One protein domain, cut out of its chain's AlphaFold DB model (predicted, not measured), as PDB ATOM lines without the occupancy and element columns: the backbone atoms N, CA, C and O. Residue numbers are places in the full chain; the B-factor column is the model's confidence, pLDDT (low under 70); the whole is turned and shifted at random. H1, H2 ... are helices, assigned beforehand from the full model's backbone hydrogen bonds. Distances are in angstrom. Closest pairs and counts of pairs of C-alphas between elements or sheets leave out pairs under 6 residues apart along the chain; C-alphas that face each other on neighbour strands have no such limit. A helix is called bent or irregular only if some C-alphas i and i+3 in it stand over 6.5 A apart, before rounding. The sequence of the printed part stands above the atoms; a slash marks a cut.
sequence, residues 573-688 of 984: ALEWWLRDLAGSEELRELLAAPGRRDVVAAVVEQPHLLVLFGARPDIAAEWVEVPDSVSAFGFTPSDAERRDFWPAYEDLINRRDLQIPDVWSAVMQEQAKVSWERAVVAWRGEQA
ATOM      1  N   ALA A 573     103.383 148.394 128.081       48.84
ATOM      2  CA  ALA A 573     102.144 147.730 127.657       48.84
ATOM      3  C   ALA A 573     100.972 148.719 127.511       48.84
ATOM      4  O   ALA A 573     100.231 148.674 126.532       48.84
ATOM      5  N   LEU A 574     100.853 149.676 128.439       53.25
ATOM      6  CA  LEU A 574      99.829 150.725 128.395       53.25
ATOM      7  C   LEU A 574     100.067 151.723 127.249       53.25
ATOM      8  O   LEU A 574      99.115 152.213 126.650       53.25
ATOM      9  N   GLU A 575     101.328 152.033 126.932       57.62
ATOM     10  CA  GLU A 575     101.678 152.917 125.808       57.62
ATOM     11  C   GLU A 575     101.476 152.265 124.447       57.62
ATOM     12  O   GLU A 575     101.024 152.925 123.512       57.62
ATOM     13  N   TRP A 576     101.792 150.976 124.341       59.38
ATOM     14  CA  TRP A 576     101.476 150.170 123.170       59.38
ATOM     15  C   TRP A 576      99.957 150.084 122.954       59.38
ATOM     16  O   TRP A 576      99.488 150.340 121.850       59.38
ATOM     17  N   TRP A 577      99.181 149.859 124.016       63.28
ATOM     18  CA  TRP A 577      97.719 149.800 123.942       63.28
ATOM     19  C   TRP A 577      97.054 151.136 123.619       63.28
ATOM     20  O   TRP A 577      96.156 151.171 122.790       63.28
ATOM     21  N   LEU A 578      97.492 152.252 124.220       60.75
ATOM     22  CA  LEU A 578      96.947 153.577 123.884       60.75
ATOM     23  C   LEU A 578      97.115 153.892 122.392       60.75
ATOM     24  O   LEU A 578      96.277 154.578 121.812       60.75
ATOM     25  N   ARG A 579      98.186 153.373 121.778       64.31
ATOM     26  CA  ARG A 579      98.426 153.474 120.339       64.31
ATOM     27  C   ARG A 579      97.470 152.580 119.541       64.31
ATOM     28  O   ARG A 579      96.893 153.051 118.572       64.31
ATOM     29  N   ASP A 580      97.263 151.339 119.974       64.31
ATOM     30  CA  ASP A 580      96.327 150.395 119.345       64.31
ATOM     31  C   ASP A 580      94.872 150.897 119.403       64.31
ATOM     32  O   ASP A 580      94.160 150.919 118.399       64.31
ATOM     33  N   LEU A 581      94.463 151.452 120.548       64.00
ATOM     34  CA  LEU A 581      93.141 152.047 120.732       64.00
ATOM     35  C   LEU A 581      92.905 153.268 119.836       64.00
ATOM     36  O   LEU A 581      91.796 153.474 119.347       64.00
ATOM     37  N   ALA A 582      93.937 154.090 119.616       62.72
ATOM     38  CA  ALA A 582      93.862 155.225 118.696       62.72
ATOM     39  C   ALA A 582      93.712 154.767 117.225       62.72
ATOM     40  O   ALA A 582      93.105 155.463 116.398       62.72
ATOM     41  N   GLY A 583      94.211 153.563 116.928       61.69
ATOM     42  CA  GLY A 583      94.105 152.880 115.643       61.69
ATOM     43  C   GLY A 583      92.749 152.220 115.356       61.69
ATOM     44  O   GLY A 583      92.442 152.030 114.178       61.69
ATOM     45  N   SER A 584      91.910 151.948 116.365       65.25
ATOM     46  CA  SER A 584      90.607 151.278 116.175       65.25
ATOM     47  C   SER A 584      89.608 152.139 115.389       65.25
ATOM     48  O   SER A 584      89.359 153.310 115.703       65.25
ATOM     49  N   GLU A 585      89.029 151.546 114.346       66.88
ATOM     50  CA  GLU A 585      87.987 152.157 113.518       66.88
ATOM     51  C   GLU A 585      86.624 152.100 114.218       66.88
ATOM     52  O   GLU A 585      85.890 153.085 114.231       66.88
ATOM     53  N   GLU A 586      86.363 151.015 114.938       64.38
ATOM     54  CA  GLU A 586      85.147 150.746 115.706       64.38
ATOM     55  C   GLU A 586      84.984 151.746 116.857       64.38
ATOM     56  O   GLU A 586      83.912 152.320 117.047       64.38
ATOM     57  N   LEU A 587      86.065 152.050 117.592       64.62
ATOM     58  CA  LEU A 587      86.039 153.086 118.629       64.62
ATOM     59  C   LEU A 587      85.796 154.479 118.029       64.62
ATOM     60  O   LEU A 587      85.095 155.307 118.622       64.62
ATOM     61  N   ARG A 588      86.344 154.754 116.839       67.75
ATOM     62  CA  ARG A 588      86.065 155.996 116.103       67.75
ATOM     63  C   ARG A 588      84.593 156.091 115.713       67.75
ATOM     64  O   ARG A 588      83.997 157.154 115.901       67.75
ATOM     65  N   GLU A 589      84.012 155.009 115.210       66.44
ATOM     66  CA  GLU A 589      82.601 154.932 114.827       66.44
ATOM     67  C   GLU A 589      81.662 155.058 116.032       66.44
ATOM     68  O   GLU A 589      80.703 155.833 115.982       66.44
ATOM     69  N   LEU A 590      81.995 154.434 117.161       63.94
ATOM     70  CA  LEU A 590      81.288 154.560 118.440       63.94
ATOM     71  C   LEU A 590      81.274 156.007 118.958       63.94
ATOM     72  O   LEU A 590      80.227 156.543 119.335       63.94
ATOM     73  N   LEU A 591      82.415 156.703 118.893       62.91
ATOM     74  CA  LEU A 591      82.496 158.140 119.188       62.91
ATOM     75  C   LEU A 591      81.758 158.994 118.127       62.91
ATOM     76  O   LEU A 591      81.443 160.171 118.364       62.91
ATOM     77  N   ALA A 592      81.424 158.410 116.971       63.62
ATOM     78  CA  ALA A 592      80.774 159.042 115.829       63.62
ATOM     79  C   ALA A 592      79.277 158.680 115.593       63.62
ATOM     80  O   ALA A 592      78.668 159.398 114.785       63.62
ATOM     81  N   ALA A 593      78.620 157.781 116.356       57.66
ATOM     82  CA  ALA A 593      77.223 157.292 116.150       57.66
ATOM     83  C   ALA A 593      76.160 157.754 117.199       57.66
ATOM     84  O   ALA A 593      76.475 157.806 118.365       57.66
ATOM     85  N   PRO A 594      74.908 158.170 116.902       46.38
ATOM     86  CA  PRO A 594      73.955 158.735 117.901       46.38
ATOM     87  C   PRO A 594      73.623 157.787 119.091       46.38
ATOM     88  O   PRO A 594      73.247 156.657 118.841       46.38
ATOM     89  N   GLY A 595      73.728 158.230 120.363       54.06
ATOM     90  CA  GLY A 595      73.537 157.387 121.583       54.06
ATOM     91  C   GLY A 595      74.747 157.340 122.550       54.06
ATOM     92  O   GLY A 595      74.622 157.054 123.732       54.06
ATOM     93  N   ARG A 596      75.912 157.777 122.058       64.12
ATOM     94  CA  ARG A 596      77.259 158.003 122.663       64.12
ATOM     95  C   ARG A 596      77.347 158.547 124.083       64.12
ATOM     96  O   ARG A 596      78.446 158.560 124.646       64.12
ATOM     97  N   ARG A 597      76.286 159.171 124.601       61.94
ATOM     98  CA  ARG A 597      76.399 159.924 125.852       61.94
ATOM     99  C   ARG A 597      76.644 158.996 127.020       61.94
ATOM    100  O   ARG A 597      77.581 159.231 127.784       61.94
ATOM    101  N   ASP A 598      75.886 157.916 127.016       65.81
ATOM    102  CA  ASP A 598      75.870 156.907 128.058       65.81
ATOM    103  C   ASP A 598      77.072 155.969 127.924       65.81
ATOM    104  O   ASP A 598      77.683 155.628 128.924       65.81
ATOM    105  N   VAL A 599      77.526 155.685 126.697       66.75
ATOM    106  CA  VAL A 599      78.732 154.878 126.437       66.75
ATOM    107  C   VAL A 599      80.001 155.557 126.970       66.75
ATOM    108  O   VAL A 599      80.778 154.960 127.709       66.75
ATOM    109  N   VAL A 600      80.221 156.832 126.628       66.19
ATOM    110  CA  VAL A 600      81.414 157.567 127.088       66.19
ATOM    111  C   VAL A 600      81.316 157.872 128.590       66.19
ATOM    112  O   VAL A 600      82.335 157.876 129.276       66.19
ATOM    113  N   ALA A 601      80.107 158.094 129.120       68.75
ATOM    114  CA  ALA A 601      79.895 158.209 130.562       68.75
ATOM    115  C   ALA A 601      80.228 156.892 131.283       68.75
ATOM    116  O   ALA A 601      80.982 156.911 132.251       68.75
ATOM    117  N   ALA A 602      79.770 155.754 130.758       72.12
ATOM    118  CA  ALA A 602      80.066 154.434 131.301       72.12
ATOM    119  C   ALA A 602      81.566 154.125 131.269       72.12
ATOM    120  O   ALA A 602      82.098 153.629 132.251       72.12
ATOM    121  N   VAL A 603      82.278 154.485 130.198       72.50
ATOM    122  CA  VAL A 603      83.743 154.342 130.101       72.50
ATOM    123  C   VAL A 603      84.479 155.169 131.162       72.50
ATOM    124  O   VAL A 603      85.507 154.743 131.686       72.50
ATOM    125  N   VAL A 604      83.965 156.355 131.489       71.69
ATOM    126  CA  VAL A 604      84.542 157.223 132.527       71.69
ATOM    127  C   VAL A 604      84.265 156.673 133.921       71.69
ATOM    128  O   VAL A 604      85.140 156.717 134.788       71.69
ATOM    129  N   GLU A 605      83.071 156.132 134.143       74.00
ATOM    130  CA  GLU A 605      82.732 155.482 135.407       74.00
ATOM    131  C   GLU A 605      83.455 154.140 135.574       74.00
ATOM    132  O   GLU A 605      83.858 153.793 136.685       74.00
ATOM    133  N   GLN A 606      83.690 153.427 134.473       82.00
ATOM    134  CA  GLN A 606      84.183 152.056 134.451       82.00
ATOM    135  C   GLN A 606      85.329 151.892 133.431       82.00
ATOM    136  O   GLN A 606      85.118 151.409 132.316       82.00
ATOM    137  N   PRO A 607      86.572 152.253 133.813       77.44
ATOM    138  CA  PRO A 607      87.740 152.262 132.924       77.44
ATOM    139  C   PRO A 607      88.027 150.950 132.177       77.44
ATOM    140  O   PRO A 607      88.626 150.977 131.104       77.44
ATOM    141  N   HIS A 608      87.602 149.800 132.713       82.94
ATOM    142  CA  HIS A 608      87.776 148.500 132.053       82.94
ATOM    143  C   HIS A 608      87.007 148.366 130.739       82.94
ATOM    144  O   HIS A 608      87.454 147.630 129.867       82.94
ATOM    145  N   LEU A 609      85.911 149.108 130.553       82.44
ATOM    146  CA  LEU A 609      85.160 149.104 129.295       82.44
ATOM    147  C   LEU A 609      86.017 149.637 128.138       82.44
ATOM    148  O   LEU A 609      85.916 149.156 127.015       82.44
ATOM    149  N   LEU A 610      86.930 150.572 128.426       75.62
ATOM    150  CA  LEU A 610      87.891 151.064 127.440       75.62
ATOM    151  C   LEU A 610      88.884 149.966 127.030       75.62
ATOM    152  O   LEU A 610      89.239 149.865 125.860       75.62
ATOM    153  N   VAL A 611      89.322 149.134 127.982       76.69
ATOM    154  CA  VAL A 611      90.211 147.986 127.719       76.69
ATOM    155  C   VAL A 611      89.471 146.894 126.952       76.69
ATOM    156  O   VAL A 611      90.033 146.315 126.024       76.69
ATOM    157  N   LEU A 612      88.198 146.665 127.285       79.50
ATOM    158  CA  LEU A 612      87.342 145.696 126.610       79.50
ATOM    159  C   LEU A 612      87.186 146.015 125.119       79.50
ATOM    160  O   LEU A 612      87.241 145.095 124.313       79.50
ATOM    161  N   PHE A 613      87.099 147.292 124.736       74.94
ATOM    162  CA  PHE A 613      87.072 147.680 123.320       74.94
ATOM    163  C   PHE A 613      88.319 147.269 122.542       74.94
ATOM    164  O   PHE A 613      88.202 146.812 121.410       74.94
ATOM    165  N   GLY A 614      89.504 147.406 123.143       72.44
ATOM    166  CA  GLY A 614      90.748 146.954 122.511       72.44
ATOM    167  C   GLY A 614      90.852 145.428 122.461       72.44
ATOM    168  O   GLY A 614      91.332 144.864 121.483       72.44
ATOM    169  N   ALA A 615      90.365 144.747 123.500       75.19
ATOM    170  CA  ALA A 615      90.397 143.290 123.577       75.19
ATOM    171  C   ALA A 615      89.366 142.603 122.667       75.19
ATOM    172  O   ALA A 615      89.611 141.484 122.210       75.19
ATOM    173  N   ARG A 616      88.217 143.250 122.439       78.38
ATOM    174  CA  ARG A 616      87.041 142.716 121.737       78.38
ATOM    175  C   ARG A 616      86.381 143.786 120.851       78.38
ATOM    176  O   ARG A 616      85.356 144.361 121.230       78.38
ATOM    177  N   PRO A 617      86.939 144.053 119.654       70.94
ATOM    178  CA  PRO A 617      86.369 145.008 118.698       70.94
ATOM    179  C   PRO A 617      84.945 144.648 118.244       70.94
ATOM    180  O   PRO A 617      84.157 145.527 117.910       70.94
ATOM    181  N   ASP A 618      84.587 143.364 118.281       75.50
ATOM    182  CA  ASP A 618      83.240 142.860 118.003       75.50
ATOM    183  C   ASP A 618      82.200 143.362 119.019       75.50
ATOM    184  O   ASP A 618      81.110 143.772 118.628       75.50
ATOM    185  N   ILE A 619      82.558 143.422 120.306       74.94
ATOM    186  CA  ILE A 619      81.704 143.996 121.360       74.94
ATOM    187  C   ILE A 619      81.607 145.517 121.194       74.94
ATOM    188  O   ILE A 619      80.547 146.104 121.402       74.94
ATOM    189  N   ALA A 620      82.699 146.170 120.777       68.44
ATOM    190  CA  ALA A 620      82.673 147.595 120.457       68.44
ATOM    191  C   ALA A 620      81.681 147.890 119.322       68.44
ATOM    192  O   ALA A 620      80.876 148.810 119.452       68.44
ATOM    193  N   ALA A 621      81.697 147.082 118.257       69.12
ATOM    194  CA  ALA A 621      80.755 147.179 117.147       69.12
ATOM    195  C   ALA A 621      79.301 146.923 117.593       69.12
ATOM    196  O   ALA A 621      78.411 147.687 117.225       69.12
ATOM    197  N   GLU A 622      79.057 145.931 118.458       72.19
ATOM    198  CA  GLU A 622      77.729 145.693 119.047       72.19
ATOM    199  C   GLU A 622      77.216 146.924 119.814       72.19
ATOM    200  O   GLU A 622      76.049 147.296 119.688       72.19
ATOM    201  N   TRP A 623      78.078 147.618 120.562       74.56
ATOM    202  CA  TRP A 623      77.679 148.828 121.297       74.56
ATOM    203  C   TRP A 623      77.422 150.035 120.391       74.56
ATOM    204  O   TRP A 623      76.690 150.943 120.795       74.56
ATOM    205  N   VAL A 624      77.993 150.068 119.178       67.19
ATOM    206  CA  VAL A 624      77.626 151.065 118.153       67.19
ATOM    207  C   VAL A 624      76.172 150.865 117.729       67.19
ATOM    208  O   VAL A 624      75.443 151.845 117.555       67.19
ATOM    209  N   GLU A 625      75.742 149.611 117.587       69.81
ATOM    210  CA  GLU A 625      74.394 149.254 117.142       69.81
ATOM    211  C   GLU A 625      73.356 149.297 118.276       69.81
ATOM    212  O   GLU A 625      72.221 149.730 118.056       69.81
ATOM    213  N   VAL A 626      73.741 148.897 119.494       73.19
ATOM    214  CA  VAL A 626      72.860 148.801 120.672       73.19
ATOM    215  C   VAL A 626      73.514 149.468 121.897       73.19
ATOM    216  O   VAL A 626      74.026 148.780 122.785       73.19
ATOM    217  N   PRO A 627      73.472 150.810 122.009       65.75
ATOM    218  CA  PRO A 627      74.149 151.551 123.082       65.75
ATOM    219  C   PRO A 627      73.682 151.196 124.504       65.75
ATOM    220  O   PRO A 627      74.455 151.300 125.451       65.75
ATOM    221  N   ASP A 628      72.441 150.734 124.673       68.12
ATOM    222  CA  ASP A 628      71.894 150.374 125.991       68.12
ATOM    223  C   ASP A 628      72.555 149.110 126.583       68.12
ATOM    224  O   ASP A 628      72.540 148.893 127.802       68.12
ATOM    225  N   SER A 629      73.192 148.290 125.735       71.69
ATOM    226  CA  SER A 629      73.891 147.062 126.140       71.69
ATOM    227  C   SER A 629      75.165 147.327 126.950       71.69
ATOM    228  O   SER A 629      75.614 146.440 127.668       71.69
ATOM    229  N   VAL A 630      75.708 148.551 126.936       69.19
ATOM    230  CA  VAL A 630      76.938 148.935 127.662       69.19
ATOM    231  C   VAL A 630      76.846 148.611 129.153       69.19
ATOM    232  O   VAL A 630      77.798 148.122 129.763       69.19
ATOM    233  N   SER A 631      75.672 148.846 129.746       69.38
ATOM    234  CA  SER A 631      75.410 148.572 131.164       69.38
ATOM    235  C   SER A 631      75.576 147.091 131.531       69.38
ATOM    236  O   SER A 631      75.889 146.771 132.676       69.38
ATOM    237  N   ALA A 632      75.430 146.188 130.556       74.38
ATOM    238  CA  ALA A 632      75.537 144.744 130.722       74.38
ATOM    239  C   ALA A 632      76.977 144.237 130.894       74.38
ATOM    240  O   ALA A 632      77.157 143.097 131.333       74.38
ATOM    241  N   PHE A 633      77.963 145.065 130.537       77.38
ATOM    242  CA  PHE A 633      79.396 144.782 130.650       77.38
ATOM    243  C   PHE A 633      80.051 145.546 131.799       77.38
ATOM    244  O   PHE A 633      81.236 145.368 132.050       77.38
ATOM    245  N   GLY A 634      79.288 146.392 132.494       78.38
ATOM    246  CA  GLY A 634      79.740 147.071 133.694       78.38
ATOM    247  C   GLY A 634      79.520 146.248 134.964       78.38
ATOM    248  O   GLY A 634      78.642 145.386 135.040       78.38
ATOM    249  N   PHE A 635      80.273 146.566 136.014       78.94
ATOM    250  CA  PHE A 635      80.037 146.021 137.345       78.94
ATOM    251  C   PHE A 635      78.736 146.576 137.929       78.94
ATOM    252  O   PHE A 635      78.601 147.773 138.183       78.94
ATOM    253  N   THR A 636      77.799 145.672 138.204       71.31
ATOM    254  CA  THR A 636      76.557 145.925 138.948       71.31
ATOM    255  C   THR A 636      76.515 144.978 140.149       71.31
ATOM    256  O   THR A 636      75.754 144.012 140.160       71.31
ATOM    257  N   PRO A 637      77.398 145.184 141.144       64.38
ATOM    258  CA  PRO A 637      77.780 144.116 142.052       64.38
ATOM    259  C   PRO A 637      76.584 143.651 142.897       64.38
ATOM    260  O   PRO A 637      75.943 144.453 143.586       64.38
ATOM    261  N   SER A 638      76.278 142.353 142.857       65.88
ATOM    262  CA  SER A 638      75.337 141.685 143.771       65.88
ATOM    263  C   SER A 638      75.880 141.626 145.212       65.88
ATOM    264  O   SER A 638      77.047 141.923 145.452       65.88
ATOM    265  N   ASP A 639      75.070 141.241 146.209       58.62
ATOM    266  CA  ASP A 639      75.519 141.147 147.616       58.62
ATOM    267  C   ASP A 639      76.773 140.265 147.814       58.62
ATOM    268  O   ASP A 639      77.569 140.507 148.729       58.62
ATOM    269  N   ALA A 640      76.958 139.251 146.962       57.25
ATOM    270  CA  ALA A 640      78.112 138.353 146.986       57.25
ATOM    271  C   ALA A 640      79.339 138.970 146.288       57.25
ATOM    272  O   ALA A 640      80.435 138.966 146.847       57.25
ATOM    273  N   GLU A 641      79.133 139.595 145.127       62.94
ATOM    274  CA  GLU A 641      80.173 140.252 144.314       62.94
ATOM    275  C   GLU A 641      80.774 141.497 144.985       62.94
ATOM    276  O   GLU A 641      81.804 142.009 144.559       62.94
ATOM    277  N   ARG A 642      80.149 142.006 146.052       69.69
ATOM    278  CA  ARG A 642      80.618 143.181 146.812       69.69
ATOM    279  C   ARG A 642      81.762 142.889 147.784       69.69
ATOM    280  O   ARG A 642      82.336 143.839 148.319       69.69
ATOM    281  N   ARG A 643      82.046 141.616 148.081       70.81
ATOM    282  CA  ARG A 643      83.035 141.229 149.107       70.81
ATOM    283  C   ARG A 643      84.413 140.955 148.531       70.81
ATOM    284  O   ARG A 643      85.399 141.221 149.210       70.81
ATOM    285  N   ASP A 644      84.458 140.442 147.309       78.62
ATOM    286  CA  ASP A 644      85.687 140.018 146.660       78.62
ATOM    287  C   ASP A 644      85.632 140.348 145.164       78.62
ATOM    288  O   ASP A 644      84.635 140.089 144.486       78.62
ATOM    289  N   PHE A 645      86.717 140.942 144.679       84.50
ATOM    290  CA  PHE A 645      86.902 141.300 143.282       84.50
ATOM    291  C   PHE A 645      86.933 140.064 142.383       84.50
ATOM    292  O   PHE A 645      86.351 140.101 141.301       84.50
ATOM    293  N   TRP A 646      87.593 138.978 142.803       87.62
ATOM    294  CA  TRP A 646      87.832 137.847 141.904       87.62
ATOM    295  C   TRP A 646      86.546 137.144 141.467       87.62
ATOM    296  O   TRP A 646      86.324 137.049 140.262       87.62
ATOM    297  N   PRO A 647      85.645 136.758 142.388       83.56
ATOM    298  CA  PRO A 647      84.349 136.201 142.021       83.56
ATOM    299  C   PRO A 647      83.517 137.159 141.164       83.56
ATOM    300  O   PRO A 647      82.852 136.722 140.233       83.56
ATOM    301  N   ALA A 648      83.572 138.469 141.434       82.56
ATOM    302  CA  ALA A 648      82.850 139.461 140.638       82.56
ATOM    303  C   ALA A 648      83.394 139.579 139.210       82.56
ATOM    304  O   ALA A 648      82.624 139.726 138.262       82.56
ATOM    305  N   TYR A 649      84.714 139.517 139.052       86.50
ATOM    306  CA  TYR A 649      85.362 139.522 137.750       86.50
ATOM    307  C   TYR A 649      85.096 138.224 136.986       86.50
ATOM    308  O   TYR A 649      84.708 138.281 135.824       86.50
ATOM    309  N   GLU A 650      85.251 137.065 137.627       84.75
ATOM    310  CA  GLU A 650      84.934 135.770 137.018       84.75
ATOM    311  C   GLU A 650      83.478 135.717 136.571       84.75
ATOM    312  O   GLU A 650      83.191 135.281 135.465       84.75
ATOM    313  N   ASP A 651      82.557 136.215 137.387       82.75
ATOM    314  CA  ASP A 651      81.142 136.231 137.056       82.75
ATOM    315  C   ASP A 651      80.812 137.233 135.934       82.75
ATOM    316  O   ASP A 651      80.020 136.913 135.050       82.75
ATOM    317  N   LEU A 652      81.475 138.396 135.876       84.38
ATOM    318  CA  LEU A 652      81.397 139.304 134.721       84.38
ATOM    319  C   LEU A 652      81.860 138.607 133.431       84.38
ATOM    320  O   LEU A 652      81.188 138.703 132.401       84.38
ATOM    321  N   ILE A 653      82.989 137.899 133.495       85.19
ATOM    322  CA  ILE A 653      83.550 137.166 132.359       85.19
ATOM    323  C   ILE A 653      82.629 136.007 131.948       85.19
ATOM    324  O   ILE A 653      82.314 135.864 130.769       85.19
ATOM    325  N   ASN A 654      82.135 135.228 132.910       81.25
ATOM    326  CA  ASN A 654      81.342 134.020 132.679       81.25
ATOM    327  C   ASN A 654      79.903 134.326 132.245       81.25
ATOM    328  O   ASN A 654      79.404 133.690 131.317       81.25
ATOM    329  N   ARG A 655      79.231 135.320 132.850       77.25
ATOM    330  CA  ARG A 655      77.863 135.726 132.458       77.25
ATOM    331  C   ARG A 655      77.778 136.176 131.002       77.25
ATOM    332  O   ARG A 655      76.688 136.183 130.430       77.25
ATOM    333  N   ARG A 656      78.904 136.602 130.429       75.56
ATOM    334  CA  ARG A 656      78.991 137.206 129.097       75.56
ATOM    335  C   ARG A 656      79.908 136.449 128.139       75.56
ATOM    336  O   ARG A 656      80.122 136.940 127.037       75.56
ATOM    337  N   ASP A 657      80.412 135.282 128.541       80.12
ATOM    338  CA  ASP A 657      81.343 134.457 127.757       80.12
ATOM    339  C   ASP A 657      82.503 135.286 127.157       80.12
ATOM    340  O   ASP A 657      82.833 135.241 125.965       80.12
ATOM    341  N   LEU A 658      83.093 136.149 127.992       82.25
ATOM    342  CA  LEU A 658      84.138 137.079 127.575       82.25
ATOM    343  C   LEU A 658      85.480 136.360 127.459       82.25
ATOM    344  O   LEU A 658      86.255 136.269 128.406       82.25
ATOM    345  N   GLN A 659      85.807 135.912 126.254       81.62
ATOM    346  CA  GLN A 659      87.160 135.463 125.944       81.62
ATOM    347  C   GLN A 659      88.080 136.675 125.769       81.62
ATOM    348  O   GLN A 659      87.981 137.393 124.771       81.62
ATOM    349  N   ILE A 660      88.946 136.921 126.753       80.00
ATOM    350  CA  ILE A 660      89.937 138.004 126.737       80.00
ATOM    351  C   ILE A 660      91.291 137.419 126.314       80.00
ATOM    352  O   ILE A 660      91.779 136.512 126.985       80.00
ATOM    353  N   PRO A 661      91.930 137.919 125.238       76.94
ATOM    354  CA  PRO A 661      93.248 137.433 124.840       76.94
ATOM    355  C   PRO A 661      94.300 137.641 125.941       76.94
ATOM    356  O   PRO A 661      94.277 138.659 126.634       76.94
ATOM    357  N   ASP A 662      95.274 136.733 126.057       71.62
ATOM    358  CA  ASP A 662      96.300 136.761 127.120       71.62
ATOM    359  C   ASP A 662      97.047 138.101 127.210       71.62
ATOM    360  O   ASP A 662      97.334 138.594 128.302       71.62
ATOM    361  N   VAL A 663      97.303 138.730 126.057       70.75
ATOM    362  CA  VAL A 663      97.948 140.053 125.961       70.75
ATOM    363  C   VAL A 663      97.129 141.169 126.624       70.75
ATOM    364  O   VAL A 663      97.701 142.159 127.078       70.75
ATOM    365  N   TRP A 664      95.809 140.995 126.721       71.31
ATOM    366  CA  TRP A 664      94.864 141.928 127.336       71.31
ATOM    367  C   TRP A 664      94.522 141.574 128.781       71.31
ATOM    368  O   TRP A 664      94.132 142.462 129.538       71.31
ATOM    369  N   SER A 665      94.691 140.313 129.189       73.25
ATOM    370  CA  SER A 665      94.190 139.801 130.468       73.25
ATOM    371  C   SER A 665      94.700 140.594 131.675       73.25
ATOM    372  O   SER A 665      93.907 140.989 132.526       73.25
ATOM    373  N   ALA A 666      96.003 140.889 131.744       71.00
ATOM    374  CA  ALA A 666      96.580 141.604 132.888       71.00
ATOM    375  C   ALA A 666      96.046 143.045 133.013       71.00
ATOM    376  O   ALA A 666      95.688 143.489 134.104       71.00
ATOM    377  N   VAL A 667      95.943 143.761 131.889       69.38
ATOM    378  CA  VAL A 667      95.432 145.142 131.855       69.38
ATOM    379  C   VAL A 667      93.927 145.163 132.125       69.38
ATOM    380  O   VAL A 667      93.441 146.023 132.860       69.38
ATOM    381  N   MET A 668      93.188 144.191 131.583       82.19
ATOM    382  CA  MET A 668      91.754 144.037 131.816       82.19
ATOM    383  C   MET A 668      91.461 143.785 133.296       82.19
ATOM    384  O   MET A 668      90.592 144.446 133.854       82.19
ATOM    385  N   GLN A 669      92.211 142.896 133.954       79.75
ATOM    386  CA  GLN A 669      92.072 142.629 135.392       79.75
ATOM    387  C   GLN A 669      92.354 143.878 136.235       79.75
ATOM    388  O   GLN A 669      91.570 144.211 137.123       79.75
ATOM    389  N   GLU A 670      93.435 144.606 135.934       77.88
ATOM    390  CA  GLU A 670      93.799 145.822 136.668       77.88
ATOM    391  C   GLU A 670      92.698 146.891 136.573       77.88
ATOM    392  O   GLU A 670      92.285 147.459 137.585       77.88
ATOM    393  N   GLN A 671      92.168 147.138 135.373       79.31
ATOM    394  CA  GLN A 671      91.128 148.154 135.181       79.31
ATOM    395  C   GLN A 671      89.749 147.699 135.645       79.31
ATOM    396  O   GLN A 671      88.942 148.518 136.105       79.31
ATOM    397  N   ALA A 672      89.463 146.400 135.550       85.00
ATOM    398  CA  ALA A 672      88.237 145.831 136.084       85.00
ATOM    399  C   ALA A 672      88.203 145.984 137.601       85.00
ATOM    400  O   ALA A 672      87.172 146.380 138.137       85.00
ATOM    401  N   LYS A 673      89.342 145.810 138.279       81.50
ATOM    402  CA  LYS A 673      89.449 146.060 139.718       81.50
ATOM    403  C   LYS A 673      89.112 147.507 140.080       81.50
ATOM    404  O   LYS A 673      88.279 147.727 140.956       81.50
ATOM    405  N   VAL A 674      89.660 148.482 139.351       80.56
ATOM    406  CA  VAL A 674      89.336 149.911 139.548       80.56
ATOM    407  C   VAL A 674      87.843 150.183 139.344       80.56
ATOM    408  O   VAL A 674      87.224 150.940 140.093       80.56
ATOM    409  N   SER A 675      87.247 149.568 138.323       84.56
ATOM    410  CA  SER A 675      85.826 149.745 138.005       84.56
ATOM    411  C   SER A 675      84.919 149.100 139.057       84.56
ATOM    412  O   SER A 675      83.927 149.700 139.467       84.56
ATOM    413  N   TRP A 676      85.293 147.918 139.546       85.75
ATOM    414  CA  TRP A 676      84.616 147.219 140.633       85.75
ATOM    415  C   TRP A 676      84.667 148.028 141.934       85.75
ATOM    416  O   TRP A 676      83.628 148.254 142.552       85.75
ATOM    417  N   GLU A 677      85.834 148.553 142.315       80.69
ATOM    418  CA  GLU A 677      85.981 149.401 143.508       80.69
ATOM    419  C   GLU A 677      85.079 150.640 143.433       80.69
ATOM    420  O   GLU A 677      84.412 150.983 144.413       80.69
ATOM    421  N   ARG A 678      84.993 151.283 142.261       81.31
ATOM    422  CA  ARG A 678      84.074 152.411 142.033       81.31
ATOM    423  C   ARG A 678      82.619 152.012 142.178       81.31
ATOM    424  O   ARG A 678      81.883 152.713 142.867       81.31
ATOM    425  N   ALA A 679      82.217 150.897 141.573       81.12
ATOM    426  CA  ALA A 679      80.853 150.395 141.671       81.12
ATOM    427  C   ALA A 679      80.483 150.061 143.127       81.12
ATOM    428  O   ALA A 679      79.402 150.420 143.593       81.12
ATOM    429  N   VAL A 680      81.405 149.461 143.889       80.19
ATOM    430  CA  VAL A 680      81.219 149.180 145.321       80.19
ATOM    431  C   VAL A 680      81.099 150.475 146.132       80.19
ATOM    432  O   VAL A 680      80.236 150.565 147.006       80.19
ATOM    433  N   VAL A 681      81.922 151.493 145.857       78.00
ATOM    434  CA  VAL A 681      81.844 152.801 146.534       78.00
ATOM    435  C   VAL A 681      80.542 153.529 146.196       78.00
ATOM    436  O   VAL A 681      79.884 154.028 147.111       78.00
ATOM    437  N   ALA A 682      80.148 153.568 144.922       76.56
ATOM    438  CA  ALA A 682      78.901 154.183 144.474       76.56
ATOM    439  C   ALA A 682      77.693 153.519 145.146       76.56
ATOM    440  O   ALA A 682      76.887 154.202 145.776       76.56
ATOM    441  N   TRP A 683      77.644 152.185 145.139       80.50
ATOM    442  CA  TRP A 683      76.604 151.419 145.820       80.50
ATOM    443  C   TRP A 683      76.581 151.677 147.334       80.50
ATOM    444  O   TRP A 683      75.516 151.913 147.904       80.50
ATOM    445  N   ARG A 684      77.741 151.698 148.011       75.44
ATOM    446  CA  ARG A 684      77.813 152.058 149.443       75.44
ATOM    447  C   ARG A 684      77.288 153.473 149.689       75.44
ATOM    448  O   ARG A 684      76.640 153.707 150.706       75.44
ATOM    449  N   GLY A 685      77.548 154.399 148.768       71.38
ATOM    450  CA  GLY A 685      77.003 155.755 148.787       71.38
ATOM    451  C   GLY A 685      75.480 155.779 148.649       71.38
ATOM    452  O   GLY A 685      74.814 156.466 149.420       71.38
ATOM    453  N   GLU A 686      74.916 154.994 147.731       76.44
ATOM    454  CA  GLU A 686      73.464 154.848 147.569       76.44
ATOM    455  C   GLU A 686      72.805 154.217 148.796       76.44
ATOM    456  O   GLU A 686      71.764 154.699 149.241       76.44
ATOM    457  N   GLN A 687      73.428 153.193 149.386       74.62
ATOM    458  CA  GLN A 687      72.956 152.597 150.635       74.62
ATOM    459  C   GLN A 687      73.016 153.587 151.787       74.62
ATOM    460  O   GLN A 687      72.049 153.700 152.528       74.62
ATOM    461  N   ALA A 688      74.108 154.343 151.923       69.94
ATOM    462  CA  ALA A 688      74.207 155.388 152.935       69.94
ATOM    463  C   ALA A 688      73.138 156.472 152.718       69.94
ATOM    464  O   ALA A 688      72.513 156.923 153.675       69.94
TER     465      ALA A 688
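What this domain is: This is residues 573 to 688 of the 984 residues of an uncharacterized protein of Phytohabitans flavus (UniProt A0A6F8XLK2). The long helix H8 runs past a compact cluster of short helices, packing on H4 near the middle with residues 664 to 675 and continuing beyond that contact to Ala 688. In the cluster two short helical corners are stacked, H2 side by side with H5 and H3 side by side with H6; H1 packs on H4 at one edge, and H7 crosses H8. The printed part has 116 residues with eight named helices, H1 to H8 in order along the chain, and no named strand; its class is all helix. It is compact, with a radius of gyration of the C-alphas of 14.0 A and spans of 40 by 32 by 25 A.

Where its parts are: H8, residues 662 to 688, is 38.7 A long, from C-alpha 662 at (96.300, 136.761, 127.120) to C-alpha 688 at (74.207, 155.388, 152.935). It has a kink of 30 degrees near residue 669 and is irregular, C-alphas 663 and 666 being 7.2 A apart. H7 is residues 645 to 655, 15.2 A. H1, residues 573 to 583, 15.3 A, begins at C-alpha 573 at (102.144, 147.730, 127.657). H2 is residues 585 to 592, H3 596 to 605, H4 608 to 615, H5 617 to 625 and H6 627 to 633. H6 is only just irregular, with C-alphas 628 and 631 6.51 A apart.

How they stand to each other: H8 touches H4 with residues 664 to 675 alone, at a shallow tilt of 21 degrees, opposite ways; the closest C-alphas, of His 608 and Gln 671, are 4.6 A apart. H8 touches H7 with residues 669 to 676 alone, about perpendicular but only just, at 72 degrees; the closest C-alphas are Phe 645 and Lys 673, 6.5 A. H4, the hub, also touches H1, closest at Leu 581 and Gly 614, C-alphas 5.9 A apart. H4 touches H5 only at the corner, closest at the C-alphas of Phe 613 and Ala 620, 5.2 A. H3 and H4 only just touch, only at the corner, with 3 pairs of C-alphas within 8 A. H2 touches H5 at 26 degrees, a shallow tilt, the same way, closest at the C-alphas of Leu 590 and Val 624, 5.1 A. H3 touches H6 at 22 degrees, a shallow tilt, the same way, closest at the C-alphas of Val 599 and Val 630, 6.3 A. Every O i to N i+4 pair is within hydrogen-bond range in H1, H2, H3, H5 and H7; the counts are 3 of 4 in H4, 21 of 23 in H8 and 0 of 3 in H6, where 3 of 4 O i to N i+3 pairs are.

The domain as a whole: The C-alphas farthest apart, of Gly 583 and Ala 688, are 42.3 A apart. The printed part has no cut; the link from H6 to H7, 11 residues, is long. Mean pLDDT of the printed part is 72.4, with 45 residues under 70, among them 573 to 601 and 637 to 642.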